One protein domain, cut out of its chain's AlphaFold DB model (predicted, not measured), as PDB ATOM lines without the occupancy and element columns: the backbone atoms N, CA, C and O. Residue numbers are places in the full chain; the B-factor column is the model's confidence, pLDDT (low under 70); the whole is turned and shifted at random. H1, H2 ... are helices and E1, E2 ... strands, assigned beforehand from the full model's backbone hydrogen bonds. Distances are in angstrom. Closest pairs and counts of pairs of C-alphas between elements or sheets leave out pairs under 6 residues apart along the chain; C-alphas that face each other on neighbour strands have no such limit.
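This is residues 3 to 34 and 53 to 94 of the 106 residues of an uncharacterized protein of Mycobacteroides abscessus subsp. abscessus (UniProt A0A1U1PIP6). A ribbon of two parallel strands, E1 and E2, has H4 and residues 20 to 22 of H1 packed on one side. H1 runs away from the ribbon towards H3, H4 crosses it, and short H2 sits at the edge. The printed part has 74 residues, in the order E1, H1, H2, H3, H4, E2, of mixed class. It is compact, with a radius of gyration of the C-alphas of 12.1 A and spans of 34 by 26 by 25 A.

E1, residues 3 to 11, is 25.1 A long and begins at C-alpha 3 (175.341, 384.173, 241.097). E2, residues 86 to 93, is 21.1 A long and ends at C-alpha 93 (187.994, 395.412, 235.104). H4 is residues 72 to 84, 17.4 A; H1, 20 to 27; H3, 53 to 66, 19.9 A; H2, 31 to 34.

E1 and E2 are parallel at 25 degrees, with N 4 and O 87 2.9 A apart, within hydrogen-bond range. The closest C-alphas of H4 and E2 are Thr 77 and Leu 88, 5.4 A. H1, the hub, touches H4, about perpendicular at 88 degrees, closest C-alphas Leu 25 and Met 76, 5.7 A. H1 touches H3 the same way at a steep tilt of 68 degrees, only just short of about perpendicular, closest C-alphas Met 27 and Gly 57, 4.0 A. H1 touches H2, closest C-alphas Ser 24 and Val 31, 5.2 A. Every O i to N i+4 pair is within hydrogen-bond range in H1, H3 and H4; H2 is too short for one.

The C-alphas of Glu 13 and Gly 85, the two farthest apart, are 34.6 A apart. Residues 35 to 52 are not printed; C-alphas 34 and 53 are 9.7 A apart across the cut. No printed residue is under pLDDT 70.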
ATOM      1  N   THR A   3     173.968 383.677 241.252       94.88
ATOM      2  CA  THR A   3     175.341 384.173 241.097       94.88
ATOM      3  C   THR A   3     175.356 385.670 241.350       94.88
ATOM      4  O   THR A   3     174.548 386.408 240.788       94.88
ATOM      5  N   MET A   4     176.279 386.114 242.198       94.69
ATOM      6  CA  MET A   4     176.544 387.522 242.463       94.69
ATOM      7  C   MET A   4     177.916 387.862 241.895       94.69
ATOM      8  O   MET A   4     178.937 387.415 242.416       94.69
ATOM      9  N   THR A   5     177.940 388.653 240.827       95.44
ATOM     10  CA  THR A   5     179.186 389.110 240.208       95.44
ATOM     11  C   THR A   5     179.579 390.470 240.777       95.44
ATOM     12  O   THR A   5     178.802 391.421 240.707       95.44
ATOM     13  N   ILE A   6     180.797 390.578 241.308       94.00
ATOM     14  CA  ILE A   6     181.398 391.843 241.737       94.00
ATOM     15  C   ILE A   6     182.483 392.236 240.743       94.00
ATOM     16  O   ILE A   6     183.438 391.490 240.523       94.00
ATOM     17  N   ARG A   7     182.343 393.435 240.172       93.00
ATOM     18  CA  ARG A   7     183.346 394.017 239.278       93.00
ATOM     19  C   ARG A   7     184.370 394.791 240.081       93.00
ATOM     20  O   ARG A   7     184.026 395.757 240.753       93.00
ATOM     21  N   VAL A   8     185.618 394.353 240.008       91.44
ATOM     22  CA  VAL A   8     186.746 394.913 240.747       91.44
ATOM     23  C   VAL A   8     187.630 395.695 239.777       91.44
ATOM     24  O   VAL A   8     188.297 395.081 238.940       91.44
ATOM     25  N   PRO A   9     187.651 397.036 239.847       89.94
ATOM     26  CA  PRO A   9     188.558 397.836 239.038       89.94
ATOM     27  C   PRO A   9     190.011 397.591 239.451       89.94
ATOM     28  O   PRO A   9     190.331 397.573 240.639       89.94
ATOM     29  N   LEU A  10     190.901 397.440 238.476       88.25
ATOM     30  CA  LEU A  10     192.343 397.394 238.678       88.25
ATOM     31  C   LEU A  10     192.934 398.778 238.418       88.25
ATOM     32  O   LEU A  10     192.914 399.281 237.294       88.25
ATOM     33  N   HIS A  11     193.493 399.383 239.461       86.25
ATOM     34  CA  HIS A  11     194.326 400.565 239.323       86.25
ATOM     35  C   HIS A  11     195.752 400.145 238.933       86.25
ATOM     36  O   HIS A  11     196.314 399.267 239.593       86.25
ATOM     37  N   PRO A  12     196.380 400.772 237.923       81.62
ATOM     38  CA  PRO A  12     197.698 400.360 237.432       81.62
ATOM     39  C   PRO A  12     198.796 400.432 238.503       81.62
ATOM     40  O   PRO A  12     199.700 399.606 238.506       81.62
ATOM     41  N   GLU A  13     198.700 401.383 239.436       85.00
ATOM     42  CA  GLU A  13     199.710 401.587 240.488       85.00
ATOM     43  C   GLU A  13     199.318 401.007 241.854       85.00
ATOM     44  O   GLU A  13     200.174 400.783 242.705       85.00
ATOM     45  N   HIS A  14     198.022 400.786 242.090       82.06
ATOM     46  CA  HIS A  14     197.502 400.433 243.420       82.06
ATOM     47  C   HIS A  14     196.864 399.042 243.458       82.06
ATOM     48  O   HIS A  14     196.493 398.563 244.527       82.06
ATOM     49  N   GLY A  15     196.768 398.372 242.305       85.81
ATOM     50  CA  GLY A  15     196.157 397.059 242.190       85.81
ATOM     51  C   GLY A  15     194.628 397.105 242.316       85.81
ATOM     52  O   GLY A  15     194.005 398.105 241.949       85.81
ATOM     53  N   PRO A  16     194.000 396.010 242.781       86.94
ATOM     54  CA  PRO A  16     192.552 395.911 242.901       86.94
ATOM     55  C   PRO A  16     191.977 396.949 243.864       86.94
ATOM     56  O   PRO A  16     192.366 397.019 245.030       86.94
ATOM     57  N   LEU A  17     191.009 397.722 243.385       88.00
ATOM     58  CA  LEU A  17     190.230 398.642 244.204       88.00
ATOM     59  C   LEU A  17     189.050 397.906 244.837       88.00
ATOM     60  O   LEU A  17     188.527 396.954 244.265       88.00
ATOM     61  N   LEU A  18     188.602 398.352 246.009       89.12
ATOM     62  CA  LEU A  18     187.452 397.755 246.685       89.12
ATOM     63  C   LEU A  18     186.155 398.456 246.226       89.12
ATOM     64  O   LEU A  18     185.926 399.593 246.635       89.12
ATOM     65  N   PRO A  19     185.310 397.828 245.385       91.00
ATOM     66  CA  PRO A  19     184.069 398.442 244.917       91.00
ATOM     67  C   PRO A  19     182.998 398.469 246.019       91.00
ATOM     68  O   PRO A  19     183.068 397.729 247.007       91.00
ATOM     69  N   ALA A  20     181.961 399.285 245.827       92.44
ATOM     70  CA  ALA A  20     180.881 399.459 246.800       92.44
ATOM     71  C   ALA A  20     180.148 398.141 247.118       92.44
ATOM     72  O   ALA A  20     179.771 397.892 248.260       92.44
ATOM     73  N   GLU A  21     179.984 397.264 246.129       94.25
ATOM     74  CA  GLU A  21     179.364 395.946 246.271       94.25
ATOM     75  C   GLU A  21     180.183 395.039 247.204       94.25
ATOM     76  O   GLU A  21     179.625 394.341 248.051       94.25
ATOM     77  N   ALA A  22     181.515 395.089 247.102       94.88
ATOM     78  CA  ALA A  22     182.405 394.341 247.986       94.88
ATOM     79  C   ALA A  22     182.343 394.883 249.418       94.88
ATOM     80  O   ALA A  22     182.231 394.120 250.380       94.88
ATOM     81  N   MET A  23     182.351 396.210 249.568       94.81
ATOM     82  CA  MET A  23     182.171 396.859 250.868       94.81
ATOM     83  C   MET A  23     180.827 396.492 251.503       94.81
ATOM     84  O   MET A  23     180.779 396.237 252.706       94.81
ATOM     85  N   SER A  24     179.761 396.403 250.704       95.81
ATOM     86  CA  SER A  24     178.420 396.034 251.162       95.81
ATOM     87  C   SER A  24     178.418 394.658 251.825       95.81
ATOM     88  O   SER A  24     177.970 394.532 252.966       95.81
ATOM     89  N   LEU A  25     179.030 393.655 251.186       96.44
ATOM     90  CA  LEU A  25     179.167 392.313 251.757       96.44
ATOM     91  C   LEU A  25     180.010 392.300 253.037       96.44
ATOM     92  O   LEU A  25     179.648 391.643 254.019       96.44
ATOM     93  N   LEU A  26     181.135 393.018 253.040       96.44
ATOM     94  CA  LEU A  26     182.067 393.027 254.169       96.44
ATOM     95  C   LEU A  26     181.490 393.743 255.392       96.44
ATOM     96  O   LEU A  26     181.691 393.288 256.516       96.44
ATOM     97  N   MET A  27     180.767 394.843 255.185       96.12
ATOM     98  CA  MET A  27     180.240 395.688 256.259       96.12
ATOM     99  C   MET A  27     178.803 395.331 256.645       96.12
ATOM    100  O   MET A  27     178.387 395.647 257.756       96.12
ATOM    101  N   GLY A  28     178.060 394.629 255.784       95.88
ATOM    102  CA  GLY A  28     176.632 394.362 255.984       95.88
ATOM    103  C   GLY A  28     175.786 395.630 255.860       95.88
ATOM    104  O   GLY A  28     174.812 395.792 256.589       95.88
ATOM    105  N   VAL A  29     176.208 396.546 254.988       95.31
ATOM    106  CA  VAL A  29     175.583 397.854 254.752       95.31
ATOM    107  C   VAL A  29     175.007 397.861 253.337       95.31
ATOM    108  O   VAL A  29     175.675 397.348 252.437       95.31
ATOM    109  N   PRO A  30     173.814 398.430 253.092       94.75
ATOM    110  CA  PRO A  30     173.266 398.532 251.743       94.75
ATOM    111  C   PRO A  30     174.224 399.233 250.770       94.75
ATOM    112  O   PRO A  30     174.797 400.276 251.079       94.75
ATOM    113  N   VAL A  31     174.374 398.678 249.563       93.25
ATOM    114  CA  VAL A  31     175.285 399.226 248.541       93.25
ATOM    115  C   VAL A  31     174.971 400.683 248.188       93.25
ATOM    116  O   VAL A  31     175.886 401.472 247.962       93.25
ATOM    117  N   GLU A  32     173.692 401.069 248.206       93.00
ATOM    118  CA  GLU A  32     173.282 402.443 247.904       93.00
ATOM    119  C   GLU A  32     173.726 403.438 248.983       93.00
ATOM    120  O   GLU A  32     174.100 404.562 248.652       93.00
ATOM    121  N   GLU A  33     173.788 403.023 250.252       92.81
ATOM    122  CA  GLU A  33     174.348 403.859 251.321       92.81
ATOM    123  C   GLU A  33     175.852 404.066 251.120       92.81
ATOM    124  O   GLU A  33     176.352 405.183 251.248       92.81
ATOM    125  N   ILE A  34     176.576 403.012 250.729       91.00
ATOM    126  CA  ILE A  34     178.016 403.092 250.443       91.00
ATOM    127  C   ILE A  34     178.286 404.020 249.258       91.00
ATOM    128  O   ILE A  34     179.195 404.851 249.317       91.00
ATOM    129  N   TRP A  53     179.928 401.301 260.572       95.38
ATOM    130  CA  TRP A  53     180.274 400.405 259.465       95.38
ATOM    131  C   TRP A  53     181.575 399.656 259.746       95.38
ATOM    132  O   TRP A  53     181.667 398.452 259.512       95.38
ATOM    133  N   VAL A  54     182.566 400.332 260.337       93.44
ATOM    134  CA  VAL A  54     183.828 399.699 260.753       93.44
ATOM    135  C   VAL A  54     183.578 398.629 261.822       93.44
ATOM    136  O   VAL A  54     184.129 397.527 261.742       93.44
ATOM    137  N   LYS A  55     182.734 398.911 262.822       96.25
ATOM    138  CA  LYS A  55     182.348 397.928 263.848       96.25
ATOM    139  C   LYS A  55     181.607 396.739 263.237       96.25
ATOM    140  O   LYS A  55     181.928 395.595 263.569       96.25
ATOM    141  N   ALA A  56     180.662 396.997 262.334       96.19
ATOM    142  CA  ALA A  56     179.916 395.958 261.634       96.19
ATOM    143  C   ALA A  56     180.846 395.074 260.792       96.19
ATOM    144  O   ALA A  56     180.804 393.849 260.924       96.19
ATOM    145  N   GLY A  57     181.771 395.678 260.043       95.50
ATOM    146  CA  GLY A  57     182.787 394.964 259.273       95.50
ATOM    147  C   GLY A  57     183.688 394.090 260.144       95.50
ATOM    148  O   GLY A  57     183.898 392.919 259.844       95.50
ATOM    149  N   ARG A  58     184.148 394.598 261.295       96.12
ATOM    150  CA  ARG A  58     184.934 393.799 262.256       96.12
ATOM    151  C   ARG A  58     184.153 392.608 262.803       96.12
ATOM    152  O   ARG A  58     184.718 391.524 262.941       96.12
ATOM    153  N   ARG A  59     182.870 392.792 263.132       97.56
ATOM    154  CA  ARG A  59     181.998 391.699 263.586       97.56
ATOM    155  C   ARG A  59     181.863 390.636 262.498       97.56
ATOM    156  O   ARG A  59     182.044 389.456 262.780       97.56
ATOM    157  N   ARG A  60     181.595 391.061 261.264       97.62
ATOM    158  CA  ARG A  60     181.410 390.172 260.114       97.62
ATOM    159  C   ARG A  60     182.685 389.423 259.733       97.62
ATOM    160  O   ARG A  60     182.608 388.239 259.422       97.62
ATOM    161  N   ALA A  61     183.845 390.068 259.831       96.75
ATOM    162  CA  ALA A  61     185.140 389.425 259.627       96.75
ATOM    163  C   ALA A  61     185.413 388.338 260.679       96.75
ATOM    164  O   ALA A  61     185.824 387.237 260.330       96.75
ATOM    165  N   LYS A  62     185.136 388.614 261.964       97.25
ATOM    166  CA  LYS A  62     185.278 387.613 263.036       97.25
ATOM    167  C   LYS A  62     184.364 386.409 262.825       97.25
ATOM    168  O   LYS A  62     184.794 385.282 263.039       97.25
ATOM    169  N   GLU A  63     183.121 386.652 262.420       97.88
ATOM    170  CA  GLU A  63     182.162 385.583 262.148       97.88
ATOM    171  C   GLU A  63     182.610 384.719 260.964       97.88
ATOM    172  O   GLU A  63     182.715 383.506 261.112       97.88
ATOM    173  N   ALA A  64     182.958 385.328 259.827       97.19
ATOM    174  CA  ALA A  64     183.472 384.601 258.668       97.19
ATOM    175  C   ALA A  64     184.719 383.772 259.026       97.19
ATOM    176  O   ALA A  64     184.796 382.586 258.702       97.19
ATOM    177  N   HIS A  65     185.650 384.355 259.788       97.50
ATOM    178  CA  HIS A  65     186.855 383.668 260.242       97.50
ATOM    179  C   HIS A  65     186.545 382.453 261.128       97.50
ATOM    180  O   HIS A  65     187.147 381.397 260.947       97.50
ATOM    181  N   ALA A  66     185.572 382.561 262.037       97.94
ATOM    182  CA  ALA A  66     185.125 381.435 262.862       97.94
ATOM    183  C   ALA A  66     184.526 380.282 262.033       97.94
ATOM    184  O   ALA A  66     184.551 379.135 262.471       97.94
ATOM    185  N   HIS A  67     184.034 380.577 260.827       97.06
ATOM    186  CA  HIS A  67     183.556 379.598 259.850       97.06
ATOM    187  C   HIS A  67     184.637 379.129 258.856       97.06
ATOM    188  O   HIS A  67     184.321 378.414 257.910       97.06
ATOM    189  N   GLY A  68     185.907 379.491 259.065       95.94
ATOM    190  CA  GLY A  68     187.028 379.066 258.219       95.94
ATOM    191  C   GLY A  68     187.329 379.989 257.035       95.94
ATOM    192  O   GLY A  68     188.143 379.632 256.191       95.94
ATOM    193  N   HIS A  69     186.712 381.172 256.975       94.94
ATOM    194  CA  HIS A  69     186.925 382.164 255.919       94.94
ATOM    195  C   HIS A  69     187.804 383.310 256.436       94.94
ATOM    196  O   HIS A  69     187.313 384.279 257.019       94.94
ATOM    197  N   GLY A  70     189.123 383.174 256.285       89.69
ATOM    198  CA  GLY A  70     190.112 384.090 256.858       89.69
ATOM    199  C   GLY A  70     190.535 385.228 255.932       89.69
ATOM    200  O   GLY A  70     190.922 386.294 256.411       89.69
ATOM    201  N   GLY A  71     190.455 385.021 254.617       93.06
ATOM    202  CA  GLY A  71     190.753 386.043 253.616       93.06
ATOM    203  C   GLY A  71     189.579 386.986 253.349       93.06
ATOM    204  O   GLY A  71     188.419 386.631 253.535       93.06
ATOM    205  N   MET A  72     189.863 388.186 252.830       92.50
ATOM    206  CA  MET A  72     188.821 389.143 252.427       92.50
ATOM    207  C   MET A  72     187.864 388.544 251.385       92.50
ATOM    208  O   MET A  72     186.651 388.647 251.539       92.50
ATOM    209  N   VAL A  73     188.404 387.886 250.351       94.31
ATOM    210  CA  VAL A  73     187.596 387.213 249.319       94.31
ATOM    211  C   VAL A  73     186.767 386.085 249.919       94.31
ATOM    212  O   VAL A  73     185.581 385.989 249.636       94.31
ATOM    213  N   GLU A  74     187.350 385.282 250.806       95.50
ATOM    214  CA  GLU A  74     186.628 384.201 251.481       95.50
ATOM    215  C   GLU A  74     185.489 384.740 252.351       95.50
ATOM    216  O   GLU A  74     184.397 384.178 252.343       95.50
ATOM    217  N   ALA A  75     185.712 385.851 253.057       97.00
ATOM    218  CA  ALA A  75     184.680 386.518 253.839       97.00
ATOM    219  C   ALA A  75     183.553 387.056 252.944       97.00
ATOM    220  O   ALA A  75     182.382 386.890 253.281       97.00
ATOM    221  N   MET A  76     183.872 387.652 251.789       97.06
ATOM    222  CA  MET A  76     182.853 388.051 250.811       97.06
ATOM    223  C   MET A  76     182.071 386.843 250.291       97.06
ATOM    224  O   MET A  76     180.848 386.900 250.242       97.06
ATOM    225  N   THR A  77     182.746 385.740 249.957       97.12
ATOM    226  CA  THR A  77     182.103 384.500 249.498       97.12
ATOM    227  C   THR A  77     181.150 383.942 250.552       97.12
ATOM    228  O   THR A  77     180.014 383.595 250.233       97.12
ATOM    229  N   TYR A  78     181.581 383.908 251.814       97.81
ATOM    230  CA  TYR A  78     180.752 383.486 252.941       97.81
ATOM    231  C   TYR A  78     179.482 384.335 253.060       97.81
ATOM    232  O   TYR A  78     178.378 383.798 253.167       97.81
ATOM    233  N   TRP A  79     179.618 385.659 252.984       97.75
ATOM    234  CA  TRP A  79     178.488 386.573 253.118       97.75
ATOM    235  C   TRP A  79     177.572 386.607 251.893       97.75
ATOM    236  O   TRP A  79     176.361 386.702 252.062       97.75
ATOM    237  N   ALA A  80     178.101 386.447 250.679       97.25
ATOM    238  CA  ALA A  80     177.291 386.280 249.472       97.25
ATOM    239  C   ALA A  80     176.405 385.025 249.566       97.25
ATOM    240  O   ALA A  80     175.208 385.072 249.268       97.25
ATOM    241  N   ALA A  81     176.965 383.917 250.060       97.00
ATOM    242  CA  ALA A  81     176.209 382.690 250.269       97.00
ATOM    243  C   ALA A  81     175.163 382.852 251.382       97.00
ATOM    244  O   ALA A  81     174.011 382.451 251.211       97.00
ATOM    245  N   ARG A  82     175.544 383.464 252.509       96.25
ATOM    246  CA  ARG A  82     174.698 383.578 253.704       96.25
ATOM    247  C   ARG A  82     173.560 384.589 253.563       96.25
ATOM    248  O   ARG A  82     172.439 384.268 253.946       96.25
ATOM    249  N   ASP A  83     173.828 385.770 253.011       96.00
ATOM    250  CA  ASP A  83     172.844 386.860 252.949       96.00
ATOM    251  C   ASP A  83     172.026 386.835 251.647       96.00
ATOM    252  O   ASP A  83     170.879 387.277 251.630       96.00
ATOM    253  N   HIS A  84     172.589 386.293 250.559       94.25
ATOM    254  CA  HIS A  84     171.979 386.346 249.222       94.25
ATOM    255  C   HIS A  84     171.738 384.971 248.579       94.25
ATOM    256  O   HIS A  84     171.221 384.905 247.459       94.25
ATOM    257  N   GLY A  85     172.118 383.871 249.242       96.25
ATOM    258  CA  GLY A  85     172.007 382.523 248.675       96.25
ATOM    259  C   GLY A  85     172.780 382.364 247.362       96.25
ATOM    260  O   GLY A  85     172.342 381.617 246.484       96.25
ATOM    261  N   ALA A  86     173.872 383.119 247.193       96.12
ATOM    262  CA  ALA A  86     174.571 383.273 245.925       96.12
ATOM    263  C   ALA A  86     176.026 382.794 245.982       96.12
ATOM    264  O   ALA A  86     176.706 382.923 246.999       96.12
ATOM    265  N   CYS A  87     176.523 382.297 244.852       95.88
ATOM    266  CA  CYS A  87     177.952 382.117 244.632       95.88
ATOM    267  C   CYS A  87     178.571 383.442 244.189       95.88
ATOM    268  O   CYS A  87     178.023 384.123 243.320       95.88
ATOM    269  N   LEU A  88     179.702 383.798 244.793       96.06
ATOM    270  CA  LEU A  88     180.437 385.003 244.438       96.06
ATOM    271  C   LEU A  88     181.334 384.738 243.226       96.06
ATOM    272  O   LEU A  88     182.164 383.831 243.254       96.06
ATOM    273  N   GLU A  89     181.212 385.583 242.210       95.31
ATOM    274  CA  GLU A  89     182.162 385.682 241.106       95.31
ATOM    275  C   GLU A  89     182.815 387.064 241.126       95.31
ATOM    276  O   GLU A  89     182.141 388.079 241.296       95.31
ATOM    277  N   ILE A  90     184.136 387.112 240.962       93.69
ATOM    278  CA  ILE A  90     184.888 388.366 240.888       93.69
ATOM    279  C   ILE A  90     185.373 388.541 239.454       93.69
ATOM    280  O   ILE A  90     186.137 387.723 238.943       93.69
ATOM    281  N   GLU A  91     184.931 389.621 238.821       93.56
ATOM    282  CA  GLU A  91     185.361 390.027 237.488       93.56
ATOM    283  C   GLU A  91     186.290 391.232 237.624       93.56
ATOM    284  O   GLU A  91     185.895 392.284 238.128       93.56
ATOM    285  N   TYR A  92     187.535 391.098 237.182       90.25
ATOM    286  CA  TYR A  92     188.461 392.223 237.174       90.25
ATOM    287  C   TYR A  92     188.218 393.101 235.949       90.25
ATOM    288  O   TYR A  92     188.024 392.609 234.837       90.25
ATOM    289  N   THR A  93     188.241 394.414 236.153       90.06
ATOM    290  CA  THR A  93     187.994 395.412 235.104       90.06
ATOM    291  C   THR A  93     189.091 396.468 235.078       90.06
ATOM    292  O   THR A  93     189.762 396.687 236.084       90.06
ATOM    293  N   ASP A  94     189.299 397.126 233.943       88.56
ATOM    294  CA  ASP A  94     190.055 398.377 233.908       88.56
ATOM    295  C   ASP A  94     189.251 399.523 234.556       88.56
ATOM    296  O   ASP A  94     188.070 399.383 234.884       88.56
TER     297      ASP A  94